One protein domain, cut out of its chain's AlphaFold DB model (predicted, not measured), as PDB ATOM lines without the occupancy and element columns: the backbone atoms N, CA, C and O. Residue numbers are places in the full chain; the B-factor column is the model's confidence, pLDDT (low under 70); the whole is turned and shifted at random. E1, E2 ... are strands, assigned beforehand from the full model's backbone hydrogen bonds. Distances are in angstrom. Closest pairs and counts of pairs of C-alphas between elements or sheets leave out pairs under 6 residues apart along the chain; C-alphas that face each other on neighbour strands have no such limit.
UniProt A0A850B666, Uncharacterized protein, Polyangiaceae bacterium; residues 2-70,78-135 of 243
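This is residues 2 to 70 and 78 to 135 of the 243 residues of an uncharacterized protein of Polyangiaceae bacterium (UniProt A0A850B666). The domain has little regular structure: loose loops with a long strand hairpin, E3 and E4, towards one end, a small hairpin, E1 and E2, and an unnamed arm, residues 98 to 125, folding back on itself, whose residues 108 to 113 stick out. The printed part has 127 residues, 20 of them in four named strands, E1 to E4 in chain order, with no named helix; the class is all strand, in two antiparallel pairs. It is loose, radius of gyration of the C-alphas 17.8 A, spanning 58 by 42 by 26 A.

E1 is residues 2 to 4, from C-alpha 2 at (148.423, 134.332, 163.438); E2 is 14 to 16. E3, residues 33 to 39, is 18.7 A long; E4, residues 45 to 51, 19.3 A, ending at C-alpha 51 (151.379, 151.452, 160.299).

Hairpin E1 and E2 is antiparallel at 138 degrees, N 2 to O 16 2.8 A. Hairpin E3 and E4 is antiparallel at 148 degrees, N 34 to O 50 2.8 A. E2 and E3 are apart.

The C-alphas of Gly 42 and Asp 83 are farthest apart, 61.0 A. Residues 71 to 77 are cut out, C-alphas 70 and 78 lying 10.8 A apart. E2 to E3 is a long link. Mean pLDDT of the printed part is 73.3; 46 residues are under 70, among them 54 to 70.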
ATOM      1  N   ALA A   2     148.041 133.146 162.674       85.56
ATOM      2  CA  ALA A   2     148.423 134.332 163.438       85.56
ATOM      3  C   ALA A   2     149.871 134.184 163.912       85.56
ATOM      4  O   ALA A   2     150.309 133.077 164.238       85.56
ATOM      5  N   TRP A   3     150.630 135.275 163.915       84.38
ATOM      6  CA  TRP A   3     152.011 135.250 164.389       84.38
ATOM      7  C   TRP A   3     152.057 135.472 165.898       84.38
ATOM      8  O   TRP A   3     151.623 136.516 166.387       84.38
ATOM      9  N   VAL A   4     152.625 134.507 166.622       85.50
ATOM     10  CA  VAL A   4     152.850 134.588 168.068       85.50
ATOM     11  C   VAL A   4     154.359 134.699 168.312       85.50
ATOM     12  O   VAL A   4     155.104 133.805 167.893       85.50
ATOM     13  N   PRO A   5     154.842 135.783 168.945       83.81
ATOM     14  CA  PRO A   5     156.258 135.946 169.233       83.81
ATOM     15  C   PRO A   5     156.709 134.920 170.280       83.81
ATOM     16  O   PRO A   5     155.919 134.463 171.108       83.81
ATOM     17  N   GLY A   6     157.987 134.543 170.235       81.31
ATOM     18  CA  GLY A   6     158.586 133.708 171.273       81.31
ATOM     19  C   GLY A   6     158.618 134.448 172.611       81.31
ATOM     20  O   GLY A   6     158.630 135.678 172.645       81.31
ATOM     21  N   ALA A   7     158.624 133.698 173.712       77.06
ATOM     22  CA  ALA A   7     158.660 134.282 175.054       77.06
ATOM     23  C   ALA A   7     159.971 135.045 175.329       77.06
ATOM     24  O   ALA A   7     159.949 136.062 176.016       77.06
ATOM     25  N   ASP A   8     161.081 134.583 174.743       73.25
ATOM     26  CA  ASP A   8     162.435 135.093 174.971       73.25
ATOM     27  C   ASP A   8     163.186 135.317 173.654       73.25
ATOM     28  O   ASP A   8     162.875 134.707 172.634       73.25
ATOM     29  N   ALA A   9     164.254 136.124 173.688       61.59
ATOM     30  CA  ALA A   9     165.121 136.385 172.530       61.59
ATOM     31  C   ALA A   9     165.810 135.124 171.962       61.59
ATOM     32  O   ALA A   9     166.268 135.134 170.822       61.59
ATOM     33  N   SER A  10     165.895 134.051 172.754       62.97
ATOM     34  CA  SER A  10     166.414 132.739 172.354       62.97
ATOM     35  C   SER A  10     165.357 131.831 171.718       62.97
ATOM     36  O   SER A  10     165.724 130.872 171.042       62.97
ATOM     37  N   SER A  11     164.065 132.112 171.923       67.88
ATOM     38  CA  SER A  11     162.964 131.343 171.350       67.88
ATOM     39  C   SER A  11     162.433 132.063 170.117       67.88
ATOM     40  O   SER A  11     161.924 133.181 170.225       67.88
ATOM     41  N   PRO A  12     162.463 131.437 168.938       69.62
ATOM     42  CA  PRO A  12     161.790 132.023 167.800       69.62
ATOM     43  C   PRO A  12     160.272 132.078 167.988       69.62
ATOM     44  O   PRO A  12     159.683 131.244 168.673       69.62
ATOM     45  N   GLY A  13     159.635 133.079 167.373       78.31
ATOM     46  CA  GLY A  13     158.178 133.107 167.236       78.31
ATOM     47  C   GLY A  13     157.682 132.084 166.213       78.31
ATOM     48  O   GLY A  13     158.463 131.557 165.419       78.31
ATOM     49  N   ALA A  14     156.378 131.816 166.215       81.31
ATOM     50  CA  ALA A  14     155.764 130.831 165.332       81.31
ATOM     51  C   ALA A  14     154.401 131.290 164.798       81.31
ATOM     52  O   ALA A  14     153.628 131.972 165.474       81.31
ATOM     53  N   TRP A  15     154.083 130.849 163.580       82.06
ATOM     54  CA  TRP A  15     152.754 130.995 162.990       82.06
ATOM     55  C   TRP A  15     151.816 129.904 163.514       82.06
ATOM     56  O   TRP A  15     152.054 128.721 163.270       82.06
ATOM     57  N   ARG A  16     150.730 130.293 164.183       83.44
ATOM     58  CA  ARG A  16     149.723 129.381 164.743       83.44
ATOM     59  C   ARG A  16     148.414 129.408 163.943       83.44
ATOM     60  O   ARG A  16     148.089 130.440 163.353       83.44
ATOM     61  N   PRO A  17     147.667 128.291 163.859       84.56
ATOM     62  CA  PRO A  17     146.315 128.299 163.304       84.56
ATOM     63  C   PRO A  17     145.412 129.225 164.116       84.56
ATOM     64  O   PRO A  17     145.522 129.280 165.334       84.56
ATOM     65  N   VAL A  18     144.555 129.960 163.408       85.12
ATOM     66  CA  VAL A  18     143.535 130.827 164.005       85.12
ATOM     67  C   VAL A  18     142.248 130.016 164.046       85.12
ATOM     68  O   VAL A  18     141.828 129.523 162.996       85.12
ATOM     69  N   ALA A  19     141.672 129.827 165.229       82.56
ATOM     70  CA  ALA A  19     140.451 129.047 165.416       82.56
ATOM     71  C   ALA A  19     139.213 129.824 164.947       82.56
ATOM     72  O   ALA A  19     138.344 129.253 164.291       82.56
ATOM     73  N   ASP A  20     139.165 131.122 165.250       84.12
ATOM     74  CA  ASP A  20     138.097 132.033 164.840       84.12
ATOM     75  C   ASP A  20     138.678 133.173 163.986       84.12
ATOM     76  O   ASP A  20     139.367 134.047 164.518       84.12
ATOM     77  N   PRO A  21     138.419 133.196 162.664       80.88
ATOM     78  CA  PRO A  21     138.919 134.238 161.778       80.88
ATOM     79  C   PRO A  21     138.442 135.649 162.127       80.88
ATOM     80  O   PRO A  21     139.040 136.597 161.623       80.88
ATOM     81  N   GLU A  22     137.380 135.823 162.912       83.25
ATOM     82  CA  GLU A  22     136.884 137.143 163.328       83.25
ATOM     83  C   GLU A  22     137.423 137.579 164.698       83.25
ATOM     84  O   GLU A  22     137.191 138.711 165.131       83.25
ATOM     85  N   ALA A  23     138.192 136.718 165.366       84.06
ATOM     86  CA  ALA A  23     138.841 137.011 166.633       84.06
ATOM     87  C   ALA A  23     140.351 137.227 166.470       84.06
ATOM     88  O   ALA A  23     140.978 136.801 165.504       84.06
ATOM     89  N   VAL A  24     140.939 137.910 167.455       85.94
ATOM     90  CA  VAL A  24     142.397 137.998 167.607       85.94
ATOM     91  C   VAL A  24     142.851 136.822 168.451       85.94
ATOM     92  O   VAL A  24     142.290 136.614 169.531       85.94
ATOM     93  N   GLU A  25     143.874 136.104 167.997       85.75
ATOM     94  CA  GLU A  25     144.418 134.985 168.764       85.75
ATOM     95  C   GLU A  25     145.148 135.467 170.021       85.75
ATOM     96  O   GLU A  25     145.736 136.556 170.080       85.75
ATOM     97  N   GLU A  26     145.112 134.645 171.066       83.44
ATOM     98  CA  GLU A  26     145.741 134.990 172.335       83.44
ATOM     99  C   GLU A  26     147.273 134.964 172.190       83.44
ATOM    100  O   GLU A  26     147.868 133.974 171.763       83.44
ATOM    101  N   GLY A  27     147.926 136.085 172.510       84.44
ATOM    102  CA  GLY A  27     149.367 136.257 172.302       84.44
ATOM    103  C   GLY A  27     149.776 136.618 170.869       84.44
ATOM    104  O   GLY A  27     150.971 136.678 170.594       84.44
ATOM    105  N   GLU A  28     148.831 136.890 169.964       87.62
ATOM    106  CA  GLU A  28     149.146 137.414 168.632       87.62
ATOM    107  C   GLU A  28     149.863 138.774 168.715       87.62
ATOM    108  O   GLU A  28     149.452 139.682 169.450       87.62
ATOM    109  N   GLU A  29     150.941 138.925 167.943       87.19
ATOM    110  CA  GLU A  29     151.673 140.187 167.846       87.19
ATOM    111  C   GLU A  29     150.837 141.233 167.105       87.19
ATOM    112  O   GLU A  29     150.567 141.107 165.910       87.19
ATOM    113  N   LEU A  30     150.489 142.316 167.800       89.19
ATOM    114  CA  LEU A  30     149.829 143.464 167.191       89.19
ATOM    115  C   LEU A  30     150.815 144.597 166.933       89.19
ATOM    116  O   LEU A  30     151.485 145.079 167.848       89.19
ATOM    117  N   LEU A  31     150.837 145.067 165.691       89.44
ATOM    118  CA  LEU A  31     151.661 146.197 165.281       89.44
ATOM    119  C   LEU A  31     150.931 147.516 165.579       89.44
ATOM    120  O   LEU A  31     149.761 147.667 165.213       89.44
ATOM    121  N   PRO A  32     151.585 148.485 166.244       89.75
ATOM    122  CA  PRO A  32     150.951 149.749 166.584       89.75
ATOM    123  C   PRO A  32     150.724 150.613 165.340       89.75
ATOM    124  O   PRO A  32     151.556 150.670 164.434       89.75
ATOM    125  N   LEU A  33     149.612 151.350 165.346       90.44
ATOM    126  CA  LEU A  33     149.342 152.411 164.381       90.44
ATOM    127  C   LEU A  33     149.589 153.778 165.021       90.44
ATOM    128  O   LEU A  33     149.208 154.015 166.169       90.44
ATOM    129  N   PHE A  34     150.176 154.699 164.263       90.81
ATOM    130  CA  PHE A  34     150.428 156.070 164.688       90.81
ATOM    131  C   PHE A  34     149.518 157.057 163.941       90.81
ATOM    132  O   PHE A  34     149.323 156.932 162.731       90.81
ATOM    133  N   PRO A  35     148.924 158.041 164.636       91.94
ATOM    134  CA  PRO A  35     148.043 159.014 164.008       91.94
ATOM    135  C   PRO A  35     148.845 160.110 163.295       91.94
ATOM    136  O   PRO A  35     149.767 160.689 163.866       91.94
ATOM    137  N   GLY A  36     148.433 160.473 162.085       88.50
ATOM    138  CA  GLY A  36     148.892 161.657 161.368       88.50
ATOM    139  C   GLY A  36     147.723 162.537 160.923       88.50
ATOM    140  O   GLY A  36     146.576 162.093 160.813       88.50
ATOM    141  N   ALA A  37     148.010 163.821 160.718       88.81
ATOM    142  CA  ALA A  37     147.042 164.768 160.180       88.81
ATOM    143  C   ALA A  37     147.026 164.678 158.652       88.81
ATOM    144  O   ALA A  37     148.077 164.715 158.020       88.81
ATOM    145  N   PHE A  38     145.830 164.599 158.081       88.25
ATOM    146  CA  PHE A  38     145.600 164.653 156.646       88.25
ATOM    147  C   PHE A  38     144.619 165.780 156.351       88.25
ATOM    148  O   PHE A  38     143.613 165.916 157.047       88.25
ATOM    149  N   PHE A  39     144.924 166.597 155.350       88.81
ATOM    150  CA  PHE A  39     144.071 167.700 154.929       88.81
ATOM    151  C   PHE A  39     143.483 167.341 153.571       88.81
ATOM    152  O   PHE A  39     144.218 167.129 152.613       88.81
ATOM    153  N   GLU A  40     142.164 167.225 153.524       86.81
ATOM    154  CA  GLU A  40     141.428 166.954 152.293       86.81
ATOM    155  C   GLU A  40     141.334 168.234 151.443       86.81
ATOM    156  O   GLU A  40     141.413 169.347 151.983       86.81
ATOM    157  N   GLU A  41     141.155 168.102 150.124       77.44
ATOM    158  CA  GLU A  41     140.836 169.245 149.259       77.44
ATOM    159  C   GLU A  41     139.533 169.891 149.759       77.44
ATOM    160  O   GLU A  41     138.459 169.302 149.694       77.44
ATOM    161  N   GLY A  42     139.647 171.080 150.358       83.75
ATOM    162  CA  GLY A  42     138.567 171.731 151.113       83.75
ATOM    163  C   GLY A  42     138.941 172.111 152.550       83.75
ATOM    164  O   GLY A  42     138.147 172.739 153.244       83.75
ATOM    165  N   GLY A  43     140.149 171.766 153.012       85.06
ATOM    166  CA  GLY A  43     140.695 172.227 154.296       85.06
ATOM    167  C   GLY A  43     140.196 171.456 155.523       85.06
ATOM    168  O   GLY A  43     140.594 171.766 156.647       85.06
ATOM    169  N   MET A  44     139.365 170.424 155.333       88.81
ATOM    170  CA  MET A  44     138.944 169.544 156.421       88.81
ATOM    171  C   MET A  44     140.108 168.672 156.891       88.81
ATOM    172  O   MET A  44     140.706 167.913 156.126       88.81
ATOM    173  N   ARG A  45     140.413 168.765 158.188       89.44
ATOM    174  CA  ARG A  45     141.450 167.961 158.833       89.44
ATOM    175  C   ARG A  45     140.881 166.608 159.249       89.44
ATOM    176  O   ARG A  45     140.075 166.528 160.175       89.44
ATOM    177  N   ARG A  46     141.364 165.538 158.627       89.94
ATOM    178  CA  ARG A  46     141.117 164.151 159.029       89.94
ATOM    179  C   ARG A  46     142.323 163.577 159.771       89.94
ATOM    180  O   ARG A  46     143.450 164.066 159.664       89.94
ATOM    181  N   ARG A  47     142.074 162.531 160.558       88.69
ATOM    182  CA  ARG A  47     143.121 161.722 161.188       88.69
ATOM    183  C   ARG A  47     143.300 160.454 160.368       88.69
ATOM    184  O   ARG A  47     142.367 159.664 160.275       88.69
ATOM    185  N   LEU A  48     144.490 160.267 159.814       89.44
ATOM    186  CA  LEU A  48     144.899 159.004 159.211       89.44
ATOM    187  C   LEU A  48     145.752 158.231 160.209       89.44
ATOM    188  O   LEU A  48     146.517 158.825 160.964       89.44
ATOM    189  N   TYR A  49     145.597 156.914 160.228       88.88
ATOM    190  CA  TYR A  49     146.430 156.023 161.023       88.88
ATOM    191  C   TYR A  49     147.404 155.319 160.092       88.88
ATOM    192  O   TYR A  49     146.998 154.704 159.110       88.88
ATOM    193  N   PHE A  50     148.684 155.430 160.404       87.88
ATOM    194  CA  PHE A  50     149.773 154.854 159.636       87.88
ATOM    195  C   PHE A  50     150.367 153.691 160.421       87.88
ATOM    196  O   PHE A  50     150.465 153.746 161.646       87.88
ATOM    197  N   GLY A  51     150.753 152.634 159.721       86.06
ATOM    198  CA  GLY A  51     151.379 151.452 160.299       86.06
ATOM    199  C   GLY A  51     152.574 151.033 159.466       86.06
ATOM    200  O   GLY A  51     152.649 151.340 158.277       86.06
ATOM    201  N   LEU A  52     153.508 150.331 160.097       83.19
ATOM    202  CA  LEU A  52     154.623 149.700 159.405       83.19
ATOM    203  C   LEU A  52     154.440 148.194 159.488       83.19
ATOM    204  O   LEU A  52     154.351 147.642 160.581       83.19
ATOM    205  N   VAL A  53     154.407 147.539 158.331       79.25
ATOM    206  CA  VAL A  53     154.503 146.084 158.245       79.25
ATOM    207  C   VAL A  53     155.988 145.758 158.101       79.25
ATOM    208  O   VAL A  53     156.578 146.102 157.074       79.25
ATOM    209  N   PRO A  54     156.634 145.174 159.123       69.81
ATOM    210  CA  PRO A  54     158.052 144.867 159.052       69.81
ATOM    211  C   PRO A  54     158.259 143.788 157.994       69.81
ATOM    212  O   PRO A  54     157.819 142.667 158.184       69.81
ATOM    213  N   THR A  55     158.909 144.097 156.878       69.19
ATOM    214  CA  THR A  55     159.353 143.067 155.928       69.19
ATOM    215  C   THR A  55     160.666 142.458 156.419       69.19
ATOM    216  O   THR A  55     161.340 143.050 157.266       69.19
ATOM    217  N   SER A  56     161.055 141.289 155.904       61.00
ATOM    218  CA  SER A  56     162.333 140.656 156.259       61.00
ATOM    219  C   SER A  56     163.483 141.666 156.162       61.00
ATOM    220  O   SER A  56     163.643 142.314 155.125       61.00
ATOM    221  N   SER A  57     164.257 141.823 157.234       50.75
ATOM    222  CA  SER A  57     165.447 142.675 157.268       50.75
ATOM    223  C   SER A  57     166.686 141.779 157.328       50.75
ATOM    224  O   SER A  57     166.660 140.741 157.988       50.75
ATOM    225  N   GLY A  58     167.770 142.172 156.652       51.56
ATOM    226  CA  GLY A  58     169.028 141.416 156.668       51.56
ATOM    227  C   GLY A  58     169.668 141.291 158.061       51.56
ATOM    228  O   GLY A  58     170.479 140.395 158.269       51.56
ATOM    229  N   GLU A  59     169.281 142.150 159.011       41.88
ATOM    230  CA  GLU A  59     169.749 142.136 160.408       41.88
ATOM    231  C   GLU A  59     168.778 141.407 161.355       41.88
ATOM    232  O   GLU A  59     169.156 140.996 162.448       41.88
ATOM    233  N   THR A  60     167.528 141.194 160.932       46.44
ATOM    234  CA  THR A  60     166.471 140.516 161.693       46.44
ATOM    235  C   THR A  60     166.235 139.123 161.109       46.44
ATOM    236  O   THR A  60     165.132 138.781 160.682       46.44
ATOM    237  N   PHE A  61     167.289 138.303 161.108       46.59
ATOM    238  CA  PHE A  61     167.177 136.842 161.078       46.59
ATOM    239  C   PHE A  61     166.503 136.385 162.388       46.59
ATOM    240  O   PHE A  61     167.141 135.860 163.294       46.59
ATOM    241  N   LEU A  62     165.206 136.661 162.529       41.50
ATOM    242  CA  LEU A  62     164.359 136.033 163.535       41.50
ATOM    243  C   LEU A  62     163.635 134.860 162.894       41.50
ATOM    244  O   LEU A  62     163.308 134.846 161.712       41.50
ATOM    245  N   ALA A  63     163.428 133.856 163.714       40.12
ATOM    246  CA  ALA A  63     163.964 132.559 163.415       40.12
ATOM    247  C   ALA A  63     162.865 131.497 163.400       40.12
ATOM    248  O   ALA A  63     162.970 130.517 164.105       40.12
ATOM    249  N   ALA A  64     161.778 131.691 162.659       43.44
ATOM    250  CA  ALA A  64     160.571 130.880 162.814       43.44
ATOM    251  C   ALA A  64     160.830 129.375 162.631       43.44
ATOM    252  O   ALA A  64     161.300 128.955 161.577       43.44
ATOM    253  N   GLU A  65     160.472 128.571 163.635       43.72
ATOM    254  CA  GLU A  65     160.493 127.113 163.543       43.72
ATOM    255  C   GLU A  65     159.282 126.652 162.715       43.72
ATOM    256  O   GLU A  65     158.130 126.984 163.010       43.72
ATOM    257  N   VAL A  66     159.529 125.929 161.621       46.53
ATOM    258  CA  VAL A  66     158.470 125.384 160.764       46.53
ATOM    259  C   VAL A  66     158.269 123.914 161.121       46.53
ATOM    260  O   VAL A  66     159.033 123.060 160.699       46.53
ATOM    261  N   THR A  67     157.219 123.601 161.883       41.91
ATOM    262  CA  THR A  67     156.891 122.215 162.287       41.91
ATOM    263  C   THR A  67     156.099 121.434 161.222       41.91
ATOM    264  O   THR A  67     155.752 120.278 161.435       41.91
ATOM    265  N   ALA A  68     155.778 122.028 160.067       41.94
ATOM    266  CA  ALA A  68     154.962 121.372 159.045       41.94
ATOM    267  C   ALA A  68     155.809 120.874 157.866       41.94
ATOM    268  O   ALA A  68     156.463 121.658 157.182       41.94
ATOM    269  N   THR A  69     155.742 119.567 157.614       35.69
ATOM    270  CA  THR A  69     156.278 118.886 156.431       35.69
ATOM    271  C   THR A  69     155.645 119.434 155.154       35.69
ATOM    272  O   THR A  69     154.504 119.101 154.835       35.69
ATOM    273  N   SER A  70     156.381 120.241 154.397       39.66
ATOM    274  CA  SER A  70     156.089 120.491 152.985       39.66
ATOM    275  C   SER A  70     156.631 119.322 152.157       39.66
ATOM    276  O   SER A  70     157.842 119.111 152.102       39.66
ATOM    277  N   THR A  78     162.255 124.397 144.443       31.56
ATOM    278  CA  THR A  78     163.100 123.951 145.568       31.56
ATOM    279  C   THR A  78     162.411 124.118 146.930       31.56
ATOM    280  O   THR A  78     162.428 125.191 147.527       31.56
ATOM    281  N   VAL A  79     161.880 123.030 147.502       34.81
ATOM    282  CA  VAL A  79     161.521 122.979 148.932       34.81
ATOM    283  C   VAL A  79     162.738 122.570 149.751       34.81
ATOM    284  O   VAL A  79     163.265 121.463 149.641       34.81
ATOM    285  N   LEU A  80     163.179 123.487 150.609       38.16
ATOM    286  CA  LEU A  80     164.187 123.227 151.628       38.16
ATOM    287  C   LEU A  80     163.623 122.226 152.647       38.16
ATOM    288  O   LEU A  80     162.824 122.579 153.511       38.16
ATOM    289  N   LYS A  81     164.060 120.969 152.554       32.19
ATOM    290  CA  LYS A  81     163.891 119.976 153.617       32.19
ATOM    291  C   LYS A  81     164.928 120.269 154.703       32.19
ATOM    292  O   LYS A  81     166.115 120.029 154.502       32.19
ATOM    293  N   ALA A  82     164.494 120.830 155.825       39.72
ATOM    294  CA  ALA A  82     165.351 121.033 156.985       39.72
ATOM    295  C   ALA A  82     165.121 119.896 157.993       39.72
ATOM    296  O   ALA A  82     164.077 119.839 158.633       39.72
ATOM    297  N   ASP A  83     166.105 119.004 158.146       38.41
ATOM    298  CA  ASP A  83     166.131 117.949 159.182       38.41
ATOM    299  C   ASP A  83     166.556 118.497 160.574       38.41
ATOM    300  O   ASP A  83     166.878 117.749 161.494       38.41
ATOM    301  N   ALA A  84     166.554 119.823 160.740       42.06
ATOM    302  CA  ALA A  84     166.823 120.559 161.974       42.06
ATOM    303  C   ALA A  84     165.916 121.805 162.015       42.06
ATOM    304  O   ALA A  84     165.520 122.272 160.944       42.06
ATOM    305  N   PRO A  85     165.596 122.376 163.196       48.00
ATOM    306  CA  PRO A  85     164.839 123.623 163.280       48.00
ATOM    307  C   PRO A  85     165.619 124.748 162.589       48.00
ATOM    308  O   PRO A  85     166.537 125.347 163.148       48.00
ATOM    309  N   ALA A  86     165.291 124.990 161.321       51.09
ATOM    310  CA  ALA A  86     165.868 126.065 160.540       51.09
ATOM    311  C   ALA A  86     165.135 127.359 160.879       51.09
ATOM    312  O   ALA A  86     163.909 127.416 160.889       51.09
ATOM    313  N   LEU A  87     165.912 128.401 161.151       55.91
ATOM    314  CA  LEU A  87     165.422 129.725 161.487       55.91
ATOM    315  C   LEU A  87     164.960 130.424 160.199       55.91
ATOM    316  O   LEU A  87     165.794 130.909 159.433       55.91
ATOM    317  N   VAL A  88     163.652 130.455 159.930       56.84
ATOM    318  CA  VAL A  88     163.099 131.030 158.687       56.84
ATOM    319  C   VAL A  88     162.507 132.427 158.951       56.84
ATOM    320  O   VAL A  88     161.926 132.635 160.018       56.84
ATOM    321  N   PRO A  89     162.621 133.410 158.031       63.66
ATOM    322  CA  PRO A  89     162.035 134.736 158.235       63.66
ATOM    323  C   PRO A  89     160.546 134.719 158.622       63.66
ATOM    324  O   PRO A  89     159.760 133.925 158.111       63.66
ATOM    325  N   LYS A  90     160.118 135.659 159.475       73.56
ATOM    326  CA  LYS A  90     158.696 135.822 159.855       73.56
ATOM    327  C   LYS A  90     157.773 135.940 158.630       73.56
ATOM    328  O   LYS A  90     156.675 135.390 158.637       73.56
ATOM    329  N   LEU A  91     158.217 136.653 157.592       73.94
ATOM    330  CA  LEU A  91     157.473 136.941 156.359       73.94
ATOM    331  C   LEU A  91     158.348 136.618 155.139       73.94
ATOM    332  O   LEU A  91     159.557 136.827 155.190       73.94
ATOM    333  N   GLY A  92     157.745 136.106 154.059       64.44
ATOM    334  CA  GLY A  92     158.456 135.750 152.815       64.44
ATOM    335  C   GLY A  92     159.270 134.446 152.869       64.44
ATOM    336  O   GLY A  92     159.938 134.094 151.908       64.44
ATOM    337  N   ALA A  93     159.211 133.715 153.985       62.12
ATOM    338  CA  ALA A  93     159.889 132.434 154.202       62.12
ATOM    339  C   ALA A  93     159.329 131.255 153.399       62.12
ATOM    340  O   ALA A  93     160.030 130.281 153.141       62.12
ATOM    341  N   ARG A  94     158.034 131.308 153.087       64.81
ATOM    342  CA  ARG A  94     157.303 130.232 152.422       64.81
ATOM    343  C   ARG A  94     156.962 130.702 151.016       64.81
ATOM    344  O   ARG A  94     156.249 131.697 150.876       64.81
ATOM    345  N   ALA A  95     157.469 129.995 150.009       63.84
ATOM    346  CA  ALA A  95     157.066 130.207 148.624       63.84
ATOM    347  C   ALA A  95     155.535 130.077 148.519       63.84
ATOM    348  O   ALA A  95     154.946 129.169 149.106       63.84
ATOM    349  N   GLY A  96     154.888 131.045 147.866       71.62
ATOM    350  CA  GLY A  96     153.430 131.078 147.702       71.62
ATOM    351  C   GLY A  96     152.613 131.500 148.934       71.62
ATOM    352  O   GLY A  96     151.393 131.353 148.924       71.62
ATOM    353  N   ALA A  97     153.229 132.017 150.005       79.44
ATOM    354  CA  ALA A  97     152.463 132.525 151.145       79.44
ATOM    355  C   ALA A  97     151.765 133.861 150.834       79.44
ATOM    356  O   ALA A  97     152.416 134.878 150.584       79.44
ATOM    357  N   GLU A  98     150.436 133.855 150.934       86.62
ATOM    358  CA  GLU A  98     149.591 135.047 150.859       86.62
ATOM    359  C   GLU A  98     149.310 135.611 152.257       86.62
ATOM    360  O   GLU A  98     148.991 134.876 153.198       86.62
ATOM    361  N   PHE A  99     149.392 136.932 152.385       87.25
ATOM    362  CA  PHE A  99     149.137 137.664 153.619       87.25
ATOM    363  C   PHE A  99     147.924 138.580 153.465       87.25
ATOM    364  O   PHE A  99     147.630 139.088 152.384       87.25
ATOM    365  N   VAL A 100     147.230 138.804 154.580       90.38
ATOM    366  CA  VAL A 100     146.156 139.792 154.712       90.38
ATOM    367  C   VAL A 100     146.430 140.641 155.944       90.38
ATOM    368  O   VAL A 100     146.922 140.136 156.955       90.38
ATOM    369  N   ILE A 101     146.114 141.928 155.866       90.06
ATOM    370  CA  ILE A 101     146.221 142.852 156.995       90.06
ATOM    371  C   ILE A 101     144.815 143.160 157.495       90.06
ATOM    372  O   ILE A 101     143.870 143.280 156.714       90.06
ATOM    373  N   ARG A 102     144.682 143.297 158.814       91.25
ATOM    374  CA  ARG A 102     143.464 143.772 159.471       91.25
ATOM    375  C   ARG A 102     143.808 144.787 160.541       91.25
ATOM    376  O   ARG A 102     144.822 144.671 161.228       91.25
ATOM    377  N   CYS A 103     142.935 145.768 160.700       91.12
ATOM    378  CA  CYS A 103     143.012 146.729 161.785       91.12
ATOM    379  C   CYS A 103     142.247 146.187 162.990       91.12
ATOM    380  O   CYS A 103     141.086 145.797 162.873       91.12
ATOM    381  N   VAL A 104     142.892 146.206 164.156       90.94
ATOM    382  CA  VAL A 104     142.281 145.795 165.423       90.94
ATOM    383  C   VAL A 104     142.050 147.028 166.286       90.94
ATOM    384  O   VAL A 104     142.992 147.726 166.664       90.94
ATOM    385  N   TYR A 105     140.798 147.277 166.655       88.88
ATOM    386  CA  TYR A 105     140.428 148.337 167.583       88.88
ATOM    387  C   TYR A 105     140.154 147.757 168.974       88.88
ATOM    388  O   TYR A 105     139.187 147.024 169.192       88.88
ATOM    389  N   ARG A 106     141.021 148.094 169.938       86.12
ATOM    390  CA  ARG A 106     140.914 147.663 171.339       86.12
ATOM    391  C   ARG A 106     140.511 148.825 172.239       86.12
ATOM    392  O   ARG A 106     141.073 149.916 172.160       86.12
ATOM    393  N   ARG A 107     139.583 148.556 173.158       85.56
ATOM    394  CA  ARG A 107     139.158 149.482 174.215       85.56
ATOM    395  C   ARG A 107     139.528 148.893 175.581       85.56
ATOM    396  O   ARG A 107     138.688 148.272 176.220       85.56
ATOM    397  N   PRO A 108     140.772 149.084 176.063       79.25
ATOM    398  CA  PRO A 108     141.271 148.402 177.264       79.25
ATOM    399  C   PRO A 108     140.544 148.804 178.555       79.25
ATOM    400  O   PRO A 108     140.620 148.101 179.553       79.25
ATOM    401  N   ARG A 109     139.837 149.942 178.549       82.38
ATOM    402  CA  ARG A 109     139.042 150.423 179.691       82.38
ATOM    403  C   ARG A 109     137.598 149.908 179.685       82.38
ATOM    404  O   ARG A 109     136.847 150.222 180.603       82.38
ATOM    405  N   CYS A 110     137.197 149.146 178.669       81.12
ATOM    406  CA  CYS A 110     135.849 148.607 178.525       81.12
ATOM    407  C   CYS A 110     135.874 147.105 178.837       81.12
ATOM    408  O   CYS A 110     136.537 146.332 178.160       81.12
ATOM    409  N   ILE A 111     135.146 146.692 179.878       70.19
ATOM    410  CA  ILE A 111     135.279 145.362 180.509       70.19
ATOM    411  C   ILE A 111     134.752 144.208 179.629       70.19
ATOM    412  O   ILE A 111     135.127 143.059 179.840       70.19
ATOM    413  N   LYS A 112     133.865 144.475 178.662       66.19
ATOM    414  CA  LYS A 112     133.105 143.427 177.947       66.19
ATOM    415  C   LYS A 112     133.167 143.496 176.424       66.19
ATOM    416  O   LYS A 112     132.467 142.738 175.760       66.19
ATOM    417  N   GLU A 113     133.960 144.392 175.853       71.81
ATOM    418  CA  GLU A 113     134.011 144.524 174.398       71.81
ATOM    419  C   GLU A 113     135.169 143.708 173.838       71.81
ATOM    420  O   GLU A 113     136.339 143.984 174.113       71.81
ATOM    421  N   LYS A 114     134.823 142.697 173.033       78.50
ATOM    422  CA  LYS A 114     135.794 141.998 172.193       78.50
ATOM    423  C   LYS A 114     136.485 143.017 171.270       78.50
ATOM    424  O   LYS A 114     135.852 144.007 170.885       78.50
ATOM    425  N   PRO A 115     137.767 142.809 170.916       85.12
ATOM    426  CA  PRO A 115     138.435 143.642 169.924       85.12
ATOM    427  C   PRO A 115     137.617 143.676 168.631       85.12
ATOM    428  O   PRO A 115     137.192 142.629 168.153       85.12
ATOM    429  N   LEU A 116     137.393 144.869 168.080       88.12
ATOM    430  CA  LEU A 116     136.723 145.011 166.789       88.12
ATOM    431  C   LEU A 116     137.762 144.842 165.678       88.12
ATOM    432  O   LEU A 116     138.798 145.514 165.712       88.12
ATOM    433  N   LEU A 117     137.486 143.966 164.714       91.12
ATOM    434  CA  LEU A 117     138.331 143.736 163.544       91.12
ATOM    435  C   LEU A 117     137.744 144.443 162.324       91.12
ATOM    436  O   LEU A 117     136.528 144.481 162.148       91.12
ATOM    437  N   SER A 118     138.613 145.002 161.485       91.75
ATOM    438  CA  SER A 118     138.228 145.431 160.143       91.75
ATOM    439  C   SER A 118     138.103 144.241 159.196       91.75
ATOM    440  O   SER A 118     138.681 143.174 159.432       91.75
ATOM    441  N   ASP A 119     137.465 144.486 158.055       91.12
ATOM    442  CA  ASP A 119     137.556 143.597 156.903       91.12
ATOM    443  C   ASP A 119     139.029 143.362 156.506       91.12
ATOM    444  O   ASP A 119     139.878 144.249 156.703       91.12
ATOM    445  N   PRO A 120     139.368 142.161 155.995       91.50
ATOM    446  CA  PRO A 120     140.700 141.874 155.476       91.50
ATOM    447  C   PRO A 120     141.011 142.733 154.251       91.50
ATOM    448  O   PRO A 120     140.146 142.982 153.414       91.50
ATOM    449  N   THR A 121     142.275 143.125 154.114       92.25
ATOM    450  CA  THR A 121     142.781 143.656 152.845       92.25
ATOM    451  C   THR A 121     142.721 142.604 151.740       92.25
ATOM    452  O   THR A 121     142.576 141.404 151.995       92.25
ATOM    453  N   GLU A 122     142.933 143.051 150.503       91.81
ATOM    454  CA  GLU A 122     143.303 142.150 149.417       91.81
ATOM    455  C   GLU A 122     144.532 141.319 149.810       91.81
ATOM    456  O   GLU A 122     145.374 141.751 150.610       91.81
ATOM    457  N   ARG A 123     144.591 140.095 149.286       90.56
ATOM    458  CA  ARG A 123     145.697 139.183 149.541       90.56
ATOM    459  C   ARG A 123     146.924 139.667 148.790       90.56
ATOM    460  O   ARG A 123     146.838 140.000 147.613       90.56
ATOM    461  N   PHE A 124     148.063 139.683 149.464       87.00
ATOM    462  CA  PHE A 124     149.321 140.089 148.852       87.00
ATOM    463  C   PHE A 124     150.458 139.172 149.291       87.00
ATOM    464  O   PHE A 124     150.464 138.640 150.402       87.00
ATOM    465  N   SER A 125     151.444 138.999 148.417       82.94
ATOM    466  CA  SER A 125     152.694 138.313 148.725       82.94
ATOM    467  C   SER A 125     153.770 139.326 149.101       82.94
ATOM    468  O   SER A 125     153.832 140.431 148.560       82.94
ATOM    469  N   ILE A 126     154.647 138.942 150.022       77.81
ATOM    470  CA  ILE A 126     155.821 139.742 150.372       77.81
ATOM    471  C   ILE A 126     157.025 139.120 149.675       77.81
ATOM    472  O   ILE A 126     157.342 137.957 149.924       77.81
ATOM    473  N   ALA A 127     157.680 139.912 148.828       71.88
ATOM    474  CA  ALA A 127     158.908 139.517 148.156       71.88
ATOM    475  C   ALA A 127     160.002 139.162 149.185       71.88
ATOM    476  O   ALA A 127     160.181 139.899 150.168       71.88
ATOM    477  N   PRO A 128     160.744 138.058 148.987       68.19
ATOM    478  CA  PRO A 128     161.938 137.760 149.766       68.19
ATOM    479  C   PRO A 128     162.955 138.908 149.720       68.19
ATOM    480  O   PRO A 128     163.020 139.675 148.761       68.19
ATOM    481  N   TYR A 129     163.813 139.009 150.740       66.06
ATOM    482  CA  TYR A 129     164.830 140.070 150.805       66.06
ATOM    483  C   TYR A 129     165.776 140.097 149.588       66.06
ATOM    484  O   TYR A 129     166.241 141.165 149.199       66.06
ATOM    485  N   PHE A 130     166.058 138.933 148.993       63.03
ATOM    486  CA  PHE A 130     166.927 138.775 147.821       63.03
ATOM    487  C   PHE A 130     166.130 138.444 146.551       63.03
ATOM    488  O   PHE A 130     166.536 137.581 145.776       63.03
ATOM    489  N   ASP A 131     164.983 139.088 146.361       63.41
ATOM    490  CA  ASP A 131     164.192 138.942 145.141       63.41
ATOM    491  C   ASP A 131     164.766 139.831 144.013       63.41
ATOM    492  O   ASP A 131     164.833 141.054 144.191       63.41
ATOM    493  N   PRO A 132     165.220 139.256 142.879       58.44
ATOM    494  CA  PRO A 132     165.768 140.019 141.757       58.44
ATOM    495  C   PRO A 132     164.734 140.913 141.059       58.44
ATOM    496  O   PRO A 132     165.130 141.917 140.466       58.44
ATOM    497  N   ASP A 133     163.445 140.582 141.152       61.78
ATOM    498  CA  ASP A 133     162.355 141.312 140.497       61.78
ATOM    499  C   ASP A 133     161.690 142.341 141.431       61.78
ATOM    500  O   ASP A 133     160.846 143.137 141.004       61.78
ATOM    501  N   ALA A 134     162.088 142.387 142.709       62.62
ATOM    502  CA  ALA A 134     161.614 143.411 143.630       62.62
ATOM    503  C   ALA A 134     162.190 144.792 143.257       62.62
ATOM    504  O   ALA A 134     163.375 144.907 142.927       62.62
ATOM    505  N   PRO A 135     161.393 145.878 143.353       57.78
ATOM    506  CA  PRO A 135     161.865 147.224 143.048       57.78
ATOM    507  C   PRO A 135     163.118 147.522 143.869       57.78
ATOM    508  O   PRO A 135     163.083 147.489 145.102       57.78
TER     509      PRO A 135